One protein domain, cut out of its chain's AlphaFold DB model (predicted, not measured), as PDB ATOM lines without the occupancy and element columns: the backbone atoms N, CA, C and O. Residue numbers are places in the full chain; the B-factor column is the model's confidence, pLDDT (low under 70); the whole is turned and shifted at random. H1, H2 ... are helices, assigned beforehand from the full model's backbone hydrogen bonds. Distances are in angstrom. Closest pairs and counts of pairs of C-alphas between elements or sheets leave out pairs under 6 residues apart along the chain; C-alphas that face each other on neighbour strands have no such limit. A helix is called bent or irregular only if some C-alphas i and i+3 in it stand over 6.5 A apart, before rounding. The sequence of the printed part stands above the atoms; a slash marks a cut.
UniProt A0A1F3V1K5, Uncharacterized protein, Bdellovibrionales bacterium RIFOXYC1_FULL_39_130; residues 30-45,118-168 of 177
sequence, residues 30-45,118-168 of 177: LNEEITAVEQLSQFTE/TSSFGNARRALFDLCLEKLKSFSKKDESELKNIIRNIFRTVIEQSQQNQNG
ATOM      1  N   LEU A  30      -3.204   6.282 -31.503       80.81
ATOM      2  CA  LEU A  30      -2.260   5.206 -31.870       80.81
ATOM      3  C   LEU A  30      -2.225   4.052 -30.853       80.81
ATOM      4  O   LEU A  30      -1.211   3.366 -30.716       80.81
ATOM      5  N   ASN A  31      -3.290   3.861 -30.073       80.94
ATOM      6  CA  ASN A  31      -3.286   2.918 -28.952       80.94
ATOM      7  C   ASN A  31      -3.035   1.468 -29.399       80.94
ATOM      8  O   ASN A  31      -2.146   0.808 -28.858       80.94
ATOM      9  N   GLU A  32      -3.762   0.996 -30.415       84.19
ATOM     10  CA  GLU A  32      -3.611  -0.363 -30.956       84.19
ATOM     11  C   GLU A  32      -2.225  -0.571 -31.573       84.19
ATOM     12  O   GLU A  32      -1.571  -1.589 -31.332       84.19
ATOM     13  N   GLU A  33      -1.730   0.421 -32.319       87.44
ATOM     14  CA  GLU A  33      -0.409   0.350 -32.924       87.44
ATOM     15  C   GLU A  33       0.692   0.293 -31.876       87.44
ATOM     16  O   GLU A  33       1.658  -0.449 -32.029       87.44
ATOM     17  N   ILE A  34       0.558   1.042 -30.785       83.06
ATOM     18  CA  ILE A  34       1.557   1.037 -29.726       83.06
ATOM     19  C   ILE A  34       1.588  -0.314 -29.007       83.06
ATOM     20  O   ILE A  34       2.678  -0.842 -28.786       83.06
ATOM     21  N   THR A  35       0.434  -0.922 -28.723       85.19
ATOM     22  CA  THR A  35       0.385  -2.295 -28.195       85.19
ATOM     23  C   THR A  35       1.036  -3.290 -29.160       85.19
ATOM     24  O   THR A  35       1.811  -4.149 -28.736       85.19
ATOM     25  N   ALA A  36       0.800  -3.150 -30.467       85.12
ATOM     26  CA  ALA A  36       1.441  -3.994 -31.470       85.12
ATOM     27  C   ALA A  36       2.971  -3.791 -31.522       85.12
ATOM     28  O   ALA A  36       3.712  -4.765 -31.664       85.12
ATOM     29  N   VAL A  37       3.477  -2.561 -31.350       85.50
ATOM     30  CA  VAL A  37       4.925  -2.292 -31.249       85.50
ATOM     31  C   VAL A  37       5.530  -2.999 -30.041       85.50
ATOM     32  O   VAL A  37       6.583  -3.624 -30.185       85.50
ATOM     33  N   GLU A  38       4.886  -2.916 -28.874       84.62
ATOM     34  CA  GLU A  38       5.342  -3.582 -27.647       84.62
ATOM     35  C   GLU A  38       5.482  -5.087 -27.871       84.62
ATOM     36  O   GLU A  38       6.553  -5.646 -27.635       84.62
ATOM     37  N   GLN A  39       4.449  -5.730 -28.416       84.81
ATOM     38  CA  GLN A  39       4.458  -7.166 -28.695       84.81
ATOM     39  C   GLN A  39       5.541  -7.549 -29.708       84.81
ATOM     40  O   GLN A  39       6.349  -8.435 -29.445       84.81
ATOM     41  N   LEU A  40       5.610  -6.855 -30.850       84.19
ATOM     42  CA  LEU A  40       6.608  -7.133 -31.887       84.19
ATOM     43  C   LEU A  40       8.037  -6.946 -31.372       84.19
ATOM     44  O   LEU A  40       8.932  -7.693 -31.764       84.19
ATOM     45  N   SER A  41       8.264  -5.971 -30.490       81.50
ATOM     46  CA  SER A  41       9.597  -5.674 -29.967       81.50
ATOM     47  C   SER A  41      10.212  -6.827 -29.174       81.50
ATOM     48  O   SER A  41      11.430  -6.989 -29.222       81.50
ATOM     49  N   GLN A  42       9.386  -7.668 -28.541       80.44
ATOM     50  CA  GLN A  42       9.830  -8.844 -27.783       80.44
ATOM     51  C   GLN A  42      10.445  -9.925 -28.682       80.44
ATOM     52  O   GLN A  42      11.294 -10.693 -28.238       80.44
ATOM     53  N   PHE A  43      10.043  -9.970 -29.956       80.50
ATOM     54  CA  PHE A  43      10.459 -11.001 -30.914       80.50
ATOM     55  C   PHE A  43      11.477 -10.504 -31.945       80.50
ATOM     56  O   PHE A  43      11.952 -11.282 -32.772       80.50
ATOM     57  N   THR A  44      11.827  -9.215 -31.919       77.81
ATOM     58  CA  THR A  44      12.849  -8.650 -32.811       77.81
ATOM     59  C   THR A  44      14.192  -8.533 -32.103       77.81
ATOM     60  O   THR A  44      14.274  -7.976 -31.011       77.81
ATOM     61  N   GLU A  45      15.272  -8.970 -32.754       74.56
ATOM     62  CA  GLU A  45      16.621  -8.696 -32.255       74.56
ATOM     63  C   GLU A  45      16.866  -7.177 -32.203       74.56
ATOM     64  O   GLU A  45      16.518  -6.432 -33.131       74.56
ATOM     65  N   THR A 118      14.830  -8.902 -41.636       83.50
ATOM     66  CA  THR A 118      13.965  -9.405 -42.711       83.50
ATOM     67  C   THR A 118      13.014 -10.507 -42.243       83.50
ATOM     68  O   THR A 118      12.331 -11.098 -43.079       83.50
ATOM     69  N   SER A 119      12.953 -10.791 -40.936       85.88
ATOM     70  CA  SER A 119      11.954 -11.697 -40.367       85.88
ATOM     71  C   SER A 119      10.532 -11.161 -40.568       85.88
ATOM     72  O   SER A 119      10.323  -9.979 -40.863       85.88
ATOM     73  N   SER A 120       9.530 -12.021 -40.374       87.25
ATOM     74  CA  SER A 120       8.119 -11.615 -40.356       87.25
ATOM     75  C   SER A 120       7.861 -10.498 -39.338       87.25
ATOM     76  O   SER A 120       7.202  -9.518 -39.678       87.25
ATOM     77  N   PHE A 121       8.456 -10.575 -38.142       87.75
ATOM     78  CA  PHE A 121       8.346  -9.546 -37.102       87.75
ATOM     79  C   PHE A 121       9.017  -8.226 -37.505       87.75
ATOM     80  O   PHE A 121       8.439  -7.149 -37.341       87.75
ATOM     81  N   GLY A 122      10.206  -8.293 -38.111       86.00
ATOM     82  CA  GLY A 122      10.911  -7.121 -38.631       86.00
ATOM     83  C   GLY A 122      10.179  -6.427 -39.785       86.00
ATOM     84  O   GLY A 122      10.246  -5.199 -39.915       86.00
ATOM     85  N   ASN A 123       9.468  -7.190 -40.619       89.25
ATOM     86  CA  ASN A 123       8.577  -6.660 -41.654       89.25
ATOM     87  C   ASN A 123       7.310  -6.047 -41.041       89.25
ATOM     88  O   ASN A 123       6.971  -4.915 -41.381       89.25
ATOM     89  N   ALA A 124       6.666  -6.736 -40.095       88.94
ATOM     90  CA  ALA A 124       5.471  -6.249 -39.407       88.94
ATOM     91  C   ALA A 124       5.729  -4.919 -38.685       88.94
ATOM     92  O   ALA A 124       4.954  -3.980 -38.827       88.94
ATOM     93  N   ARG A 125       6.873  -4.776 -38.002       89.25
ATOM     94  CA  ARG A 125       7.247  -3.523 -37.324       89.25
ATOM     95  C   ARG A 125       7.421  -2.355 -38.298       89.25
ATOM     96  O   ARG A 125       7.146  -1.214 -37.940       89.25
ATOM     97  N   ARG A 126       7.894  -2.623 -39.519       90.44
ATOM     98  CA  ARG A 126       8.017  -1.603 -40.573       90.44
ATOM     99  C   ARG A 126       6.655  -1.216 -41.136       90.44
ATOM    100  O   ARG A 126       6.369  -0.030 -41.187       90.44
ATOM    101  N   ALA A 127       5.806  -2.193 -41.447       90.44
ATOM    102  CA  ALA A 127       4.436  -1.931 -41.885       90.44
ATOM    103  C   ALA A 127       3.646  -1.121 -40.842       90.44
ATOM    104  O   ALA A 127       2.933  -0.188 -41.188       90.44
ATOM    105  N   LEU A 128       3.839  -1.429 -39.558       91.69
ATOM    106  CA  LEU A 128       3.239  -0.698 -38.448       91.69
ATOM    107  C   LEU A 128       3.735   0.750 -38.353       91.69
ATOM    108  O   LEU A 128       2.953   1.664 -38.120       91.69
ATOM    109  N   PHE A 129       5.033   0.971 -38.570       92.75
ATOM    110  CA  PHE A 129       5.590   2.319 -38.652       92.75
ATOM    111  C   PHE A 129       4.961   3.118 -39.801       92.75
ATOM    112  O   PHE A 129       4.596   4.278 -39.609       92.75
ATOM    113  N   ASP A 130       4.824   2.499 -40.975       92.88
ATOM    114  CA  ASP A 130       4.221   3.128 -42.152       92.88
ATOM    115  C   ASP A 130       2.734   3.440 -41.910       92.88
ATOM    116  O   ASP A 130       2.285   4.542 -42.214       92.88
ATOM    117  N   LEU A 131       1.994   2.536 -41.256       91.31
ATOM    118  CA  LEU A 131       0.607   2.766 -40.839       91.31
ATOM    119  C   LEU A 131       0.478   3.980 -39.905       91.31
ATOM    120  O   LEU A 131      -0.338   4.867 -40.157       91.31
ATOM    121  N   CYS A 132       1.311   4.061 -38.859       90.38
ATOM    122  CA  CYS A 132       1.338   5.215 -37.955       90.38
ATOM    123  C   CYS A 132       1.655   6.518 -38.699       90.38
ATOM    124  O   CYS A 132       1.102   7.569 -38.377       90.38
ATOM    125  N   LEU A 133       2.552   6.463 -39.687       92.31
ATOM    126  CA  LEU A 133       2.925   7.629 -40.478       92.31
ATOM    127  C   LEU A 133       1.758   8.137 -41.320       92.31
ATOM    128  O   LEU A 133       1.501   9.340 -41.316       92.31
ATOM    129  N   GLU A 134       1.039   7.245 -41.994       91.62
ATOM    130  CA  GLU A 134      -0.126   7.621 -42.794       91.62
ATOM    131  C   GLU A 134      -1.272   8.152 -41.923       91.62
ATOM    132  O   GLU A 134      -1.861   9.184 -42.256       91.62
ATOM    133  N   LYS A 135      -1.514   7.555 -40.744       89.38
ATOM    134  CA  LYS A 135      -2.448   8.115 -39.754       89.38
ATOM    135  C   LYS A 135      -2.052   9.541 -39.367       89.38
ATOM    136  O   LYS A 135      -2.856  10.458 -39.504       89.38
ATOM    137  N   LEU A 136      -0.803   9.771 -38.959       87.56
ATOM    138  CA  LEU A 136      -0.358  11.105 -38.536       87.56
ATOM    139  C   LEU A 136      -0.411  12.148 -39.653       87.56
ATOM    140  O   LEU A 136      -0.748  13.301 -39.384       87.56
ATOM    141  N   LYS A 137      -0.122  11.762 -40.899       91.00
ATOM    142  CA  LYS A 137      -0.271  12.648 -42.061       91.00
ATOM    143  C   LYS A 137      -1.712  13.117 -42.250       91.00
ATOM    144  O   LYS A 137      -1.918  14.253 -42.661       91.00
ATOM    145  N   SER A 138      -2.699  12.278 -41.935       88.25
ATOM    146  CA  SER A 138      -4.113  12.640 -42.091       88.25
ATOM    147  C   SER A 138      -4.596  13.701 -41.089       88.25
ATOM    148  O   SER A 138      -5.540  14.431 -41.387       88.25
ATOM    149  N   PHE A 139      -3.909  13.856 -39.950       83.12
ATOM    150  CA  PHE A 139      -4.296  14.786 -38.878       83.12
ATOM    151  C   PHE A 139      -3.311  15.947 -38.660       83.12
ATOM    152  O   PHE A 139      -3.619  16.894 -37.937       83.12
ATOM    153  N   SER A 140      -2.122  15.907 -39.268       84.88
ATOM    154  CA  SER A 140      -1.048  16.873 -39.023       84.88
ATOM    155  C   SER A 140      -0.599  17.599 -40.285       84.88
ATOM    156  O   SER A 140      -0.443  17.009 -41.345       84.88
ATOM    157  N   LYS A 141      -0.299  18.896 -40.145       89.75
ATOM    158  CA  LYS A 141       0.336  19.715 -41.197       89.75
ATOM    159  C   LYS A 141       1.867  19.713 -41.124       89.75
ATOM    160  O   LYS A 141       2.510  20.450 -41.867       89.75
ATOM    161  N   LYS A 142       2.445  18.956 -40.188       89.62
ATOM    162  CA  LYS A 142       3.898  18.831 -40.030       89.62
ATOM    163  C   LYS A 142       4.500  18.121 -41.234       89.62
ATOM    164  O   LYS A 142       3.845  17.300 -41.877       89.62
ATOM    165  N   ASP A 143       5.758  18.421 -41.527       94.12
ATOM    166  CA  ASP A 143       6.463  17.716 -42.586       94.12
ATOM    167  C   ASP A 143       6.713  16.245 -42.209       94.12
ATOM    168  O   ASP A 143       6.776  15.859 -41.038       94.12
ATOM    169  N   GLU A 144       6.877  15.401 -43.227       91.62
ATOM    170  CA  GLU A 144       7.032  13.958 -43.043       91.62
ATOM    171  C   GLU A 144       8.260  13.591 -42.187       91.62
ATOM    172  O   GLU A 144       8.241  12.581 -41.479       91.62
ATOM    173  N   SER A 145       9.335  14.385 -42.224       92.06
ATOM    174  CA  SER A 145      10.530  14.122 -41.418       92.06
ATOM    175  C   SER A 145      10.246  14.347 -39.935       92.06
ATOM    176  O   SER A 145      10.647  13.524 -39.102       92.06
ATOM    177  N   GLU A 146       9.513  15.407 -39.597       90.56
ATOM    178  CA  GLU A 146       9.066  15.667 -38.231       90.56
ATOM    179  C   GLU A 146       8.133  14.554 -37.726       90.56
ATOM    180  O   GLU A 146       8.370  13.998 -36.650       90.56
ATOM    181  N   LEU A 147       7.155  14.130 -38.533       90.62
ATOM    182  CA  LEU A 147       6.252  13.023 -38.184       90.62
ATOM    183  C   LEU A 147       7.009  11.712 -37.947       90.62
ATOM    184  O   LEU A 147       6.806  11.042 -36.935       90.62
ATOM    185  N   LYS A 148       7.958  11.371 -38.827       92.06
ATOM    186  CA  LYS A 148       8.820  10.195 -38.641       92.06
ATOM    187  C   LYS A 148       9.615  10.268 -37.341       92.06
ATOM    188  O   LYS A 148       9.822   9.239 -36.703       92.06
ATOM    189  N   ASN A 149      10.089  11.448 -36.947       89.38
ATOM    190  CA  ASN A 149      10.818  11.618 -35.690       89.38
ATOM    191  C   ASN A 149       9.915  11.426 -34.470       89.38
ATOM    192  O   ASN A 149      10.334  10.757 -33.526       89.38
ATOM    193  N   ILE A 150       8.679  11.928 -34.516       87.81
ATOM    194  CA  ILE A 150       7.674  11.701 -33.468       87.81
ATOM    195  C   ILE A 150       7.428  10.197 -33.290       87.81
ATOM    196  O   ILE A 150       7.617   9.680 -32.190       87.81
ATOM    197  N   ILE A 151       7.126   9.469 -34.372       89.62
ATOM    198  CA  ILE A 151       6.876   8.016 -34.313       89.62
ATOM    199  C   ILE A 151       8.102   7.269 -33.785       89.62
ATOM    200  O   ILE A 151       7.978   6.410 -32.916       89.62
ATOM    201  N   ARG A 152       9.310   7.607 -34.264       90.00
ATOM    202  CA  ARG A 152      10.555   6.986 -33.779       90.00
ATOM    203  C   ARG A 152      10.745   7.179 -32.282       90.00
ATOM    204  O   ARG A 152      11.209   6.253 -31.625       90.00
ATOM    205  N   ASN A 153      10.430   8.360 -31.758       87.38
ATOM    206  CA  ASN A 153      10.547   8.639 -30.333       87.38
ATOM    207  C   ASN A 153       9.512   7.845 -29.532       87.38
ATOM    208  O   ASN A 153       9.898   7.193 -28.568       87.38
ATOM    209  N   ILE A 154       8.251   7.806 -29.981       85.94
ATOM    210  CA  ILE A 154       7.198   6.987 -29.359       85.94
ATOM    211  C   ILE A 154       7.629   5.517 -29.318       85.94
ATOM    212  O   ILE A 154       7.670   4.918 -28.247       85.94
ATOM    213  N   PHE A 155       8.023   4.950 -30.461       88.25
ATOM    214  CA  PHE A 155       8.428   3.546 -30.554       88.25
ATOM    215  C   PHE A 155       9.651   3.266 -29.680       88.25
ATOM    216  O   PHE A 155       9.678   2.258 -28.984       88.25
ATOM    217  N   ARG A 156      10.654   4.157 -29.685       86.31
ATOM    218  CA  ARG A 156      11.846   4.016 -28.838       86.31
ATOM    219  C   ARG A 156      11.454   3.922 -27.370       86.31
ATOM    220  O   ARG A 156      11.861   2.973 -26.711       86.31
ATOM    221  N   THR A 157      10.660   4.866 -26.871       83.12
ATOM    222  CA  THR A 157      10.350   4.891 -25.441       83.12
ATOM    223  C   THR A 157       9.457   3.732 -25.017       83.12
ATOM    224  O   THR A 157       9.638   3.180 -23.937       83.12
ATOM    225  N   VAL A 158       8.534   3.316 -25.880       83.94
ATOM    226  CA  VAL A 158       7.710   2.120 -25.672       83.94
ATOM    227  C   VAL A 158       8.583   0.864 -25.530       83.94
ATOM    228  O   VAL A 158       8.433   0.101 -24.575       83.94
ATOM    229  N   ILE A 159       9.558   0.691 -26.425       82.12
ATOM    230  CA  ILE A 159      10.512  -0.425 -26.368       82.12
ATOM    231  C   ILE A 159      11.352  -0.357 -25.083       82.12
ATOM    232  O   ILE A 159      11.482  -1.360 -24.386       82.12
ATOM    233  N   GLU A 160      11.875   0.815 -24.721       81.69
ATOM    234  CA  GLU A 160      12.669   1.005 -23.496       81.69
ATOM    235  C   GLU A 160      11.872   0.664 -22.224       81.69
ATOM    236  O   GLU A 160      12.386  -0.022 -21.339       81.69
ATOM    237  N   GLN A 161      10.600   1.069 -22.140       76.56
ATOM    238  CA  GLN A 161       9.723   0.744 -21.007       76.56
ATOM    239  C   GLN A 161       9.429  -0.758 -20.913       76.56
ATOM    240  O   GLN A 161       9.443  -1.321 -19.817       76.56
ATOM    241  N   SER A 162       9.206  -1.422 -22.051       71.50
ATOM    242  CA  SER A 162       8.977  -2.871 -22.081       71.50
ATOM    243  C   SER A 162      10.182  -3.665 -21.553       71.50
ATOM    244  O   SER A 162      10.006  -4.644 -20.831       71.50
ATOM    245  N   GLN A 163      11.404  -3.190 -21.821       69.75
ATOM    246  CA  GLN A 163      12.648  -3.820 -21.369       69.75
ATOM    247  C   GLN A 163      12.930  -3.566 -19.880       69.75
ATOM    248  O   GLN A 163      13.378  -4.464 -19.170       69.75
ATOM    249  N   GLN A 164      12.616  -2.370 -19.369       63.41
ATOM    250  CA  GLN A 164      12.740  -2.054 -17.938       63.41
ATOM    251  C   GLN A 164      11.778  -2.877 -17.070       63.41
ATOM    252  O   GLN A 164      12.157  -3.321 -15.988       63.41
ATOM    253  N   ASN A 165      10.559  -3.128 -17.555       58.22
ATOM    254  CA  ASN A 165       9.585  -3.959 -16.844       58.22
ATOM    255  C   ASN A 165       9.993  -5.444 -16.800       58.22
ATOM    256  O   ASN A 165       9.662  -6.127 -15.836       58.22
ATOM    257  N   GLN A 166      10.731  -5.940 -17.802       55.69
ATOM    258  CA  GLN A 166      11.263  -7.309 -17.807       55.69
ATOM    259  C   GLN A 166      12.450  -7.480 -16.846       55.69
ATOM    260  O   GLN A 166      12.469  -8.440 -16.080       55.69
ATOM    261  N   ASN A 167      13.378  -6.518 -16.794       50.88
ATOM    262  CA  ASN A 167      14.522  -6.575 -15.871       50.88
ATOM    263  C   ASN A 167      14.104  -6.435 -14.393       50.88
ATOM    264  O   ASN A 167      14.717  -7.036 -13.517       50.88
ATOM    265  N   GLY A 168      13.024  -5.699 -14.101       43.16
ATOM    266  CA  GLY A 168      12.478  -5.600 -12.742       43.16
ATOM    267  C   GLY A 168      11.821  -6.888 -12.223       43.16
ATOM    268  O   GLY A 168      11.696  -7.054 -11.014       43.16
TER     269      GLY A 168
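This is residues 30 to 45 and 118 to 168 of the 177 residues of an uncharacterized protein of Bdellovibrionales bacterium RIFOXYC1_FULL_39_130 (UniProt A0A1F3V1K5). Look first for a V of two long helices, H3 and H2, which meet near the tight link between them and spread apart from there; a shorter helix, H1, packs on both arms in the mouth of the V, nearly side by side with H2 and at a steep angle to H3. Residues 138 to 143 stick out at the closed end of the V. The printed part has 67 residues with three named helices, H1, H2 and H3 in that order along the chain, and no named strand; its class is all helix. The whole is compact, with a radius of gyration of the C-alphas of 12.5 A, yet elongated in outline, spanning 39 by 26 by 19 A.

Begin with the longest helix, H3, residues 144 to 168. With residues 144 to 151 alone it touches H2, residues 120 to 139, which meets it with residues 129 to 137 alone. Their closest C-alphas are those of Leu 133 and Lys 148, 6.7 A apart, and the two helices run opposite ways at a steep tilt of 49 degrees. Farther along H3, residues 155 to 162 alone touch H1, residues 31 to 43. Here the closest C-alphas are those of Glu 38 and Ile 159, 6.2 A apart, and the helices run the same way at a steep tilt of 58 degrees. H1 also touches H2, at a shallow tilt of 21 degrees, opposite ways; look for the closest C-alphas, those of Leu 40 and Phe 121, 6.0 A apart. The helix packing is mostly crossed, but only just, with 1 of the 3 touching pairs at a shallow tilt. Every O i to N i+4 pair is within hydrogen-bond range in H3, against 7 of 9 in H1 and 14 of 16 in H2.

Find C-alpha 144 at (7.032, 13.958, -43.043); from there H3 runs 36.5 A to C-alpha 168 at (12.478, -5.600, -12.742). H2 runs 29.2 A from C-alpha 120 to C-alpha 139. For H1, start at C-alpha 31 at (-3.286, 2.918, -28.952) and go 19.7 A to C-alpha 43. No helix is bent or irregular.

The two C-alphas farthest apart are those of Lys 141 and Gly 168, at 40.0 A. Residues 46 to 117 are cut out and not printed, and C-alphas 45 and 118 are 10.8 A apart across the cut, in the link from H1 to H2. The link from H2 to H3, four residues, is tight. The mean pLDDT of the printed part is 83.9; look for low confidence, under 70, at residues 163 to 168, which belong to H3.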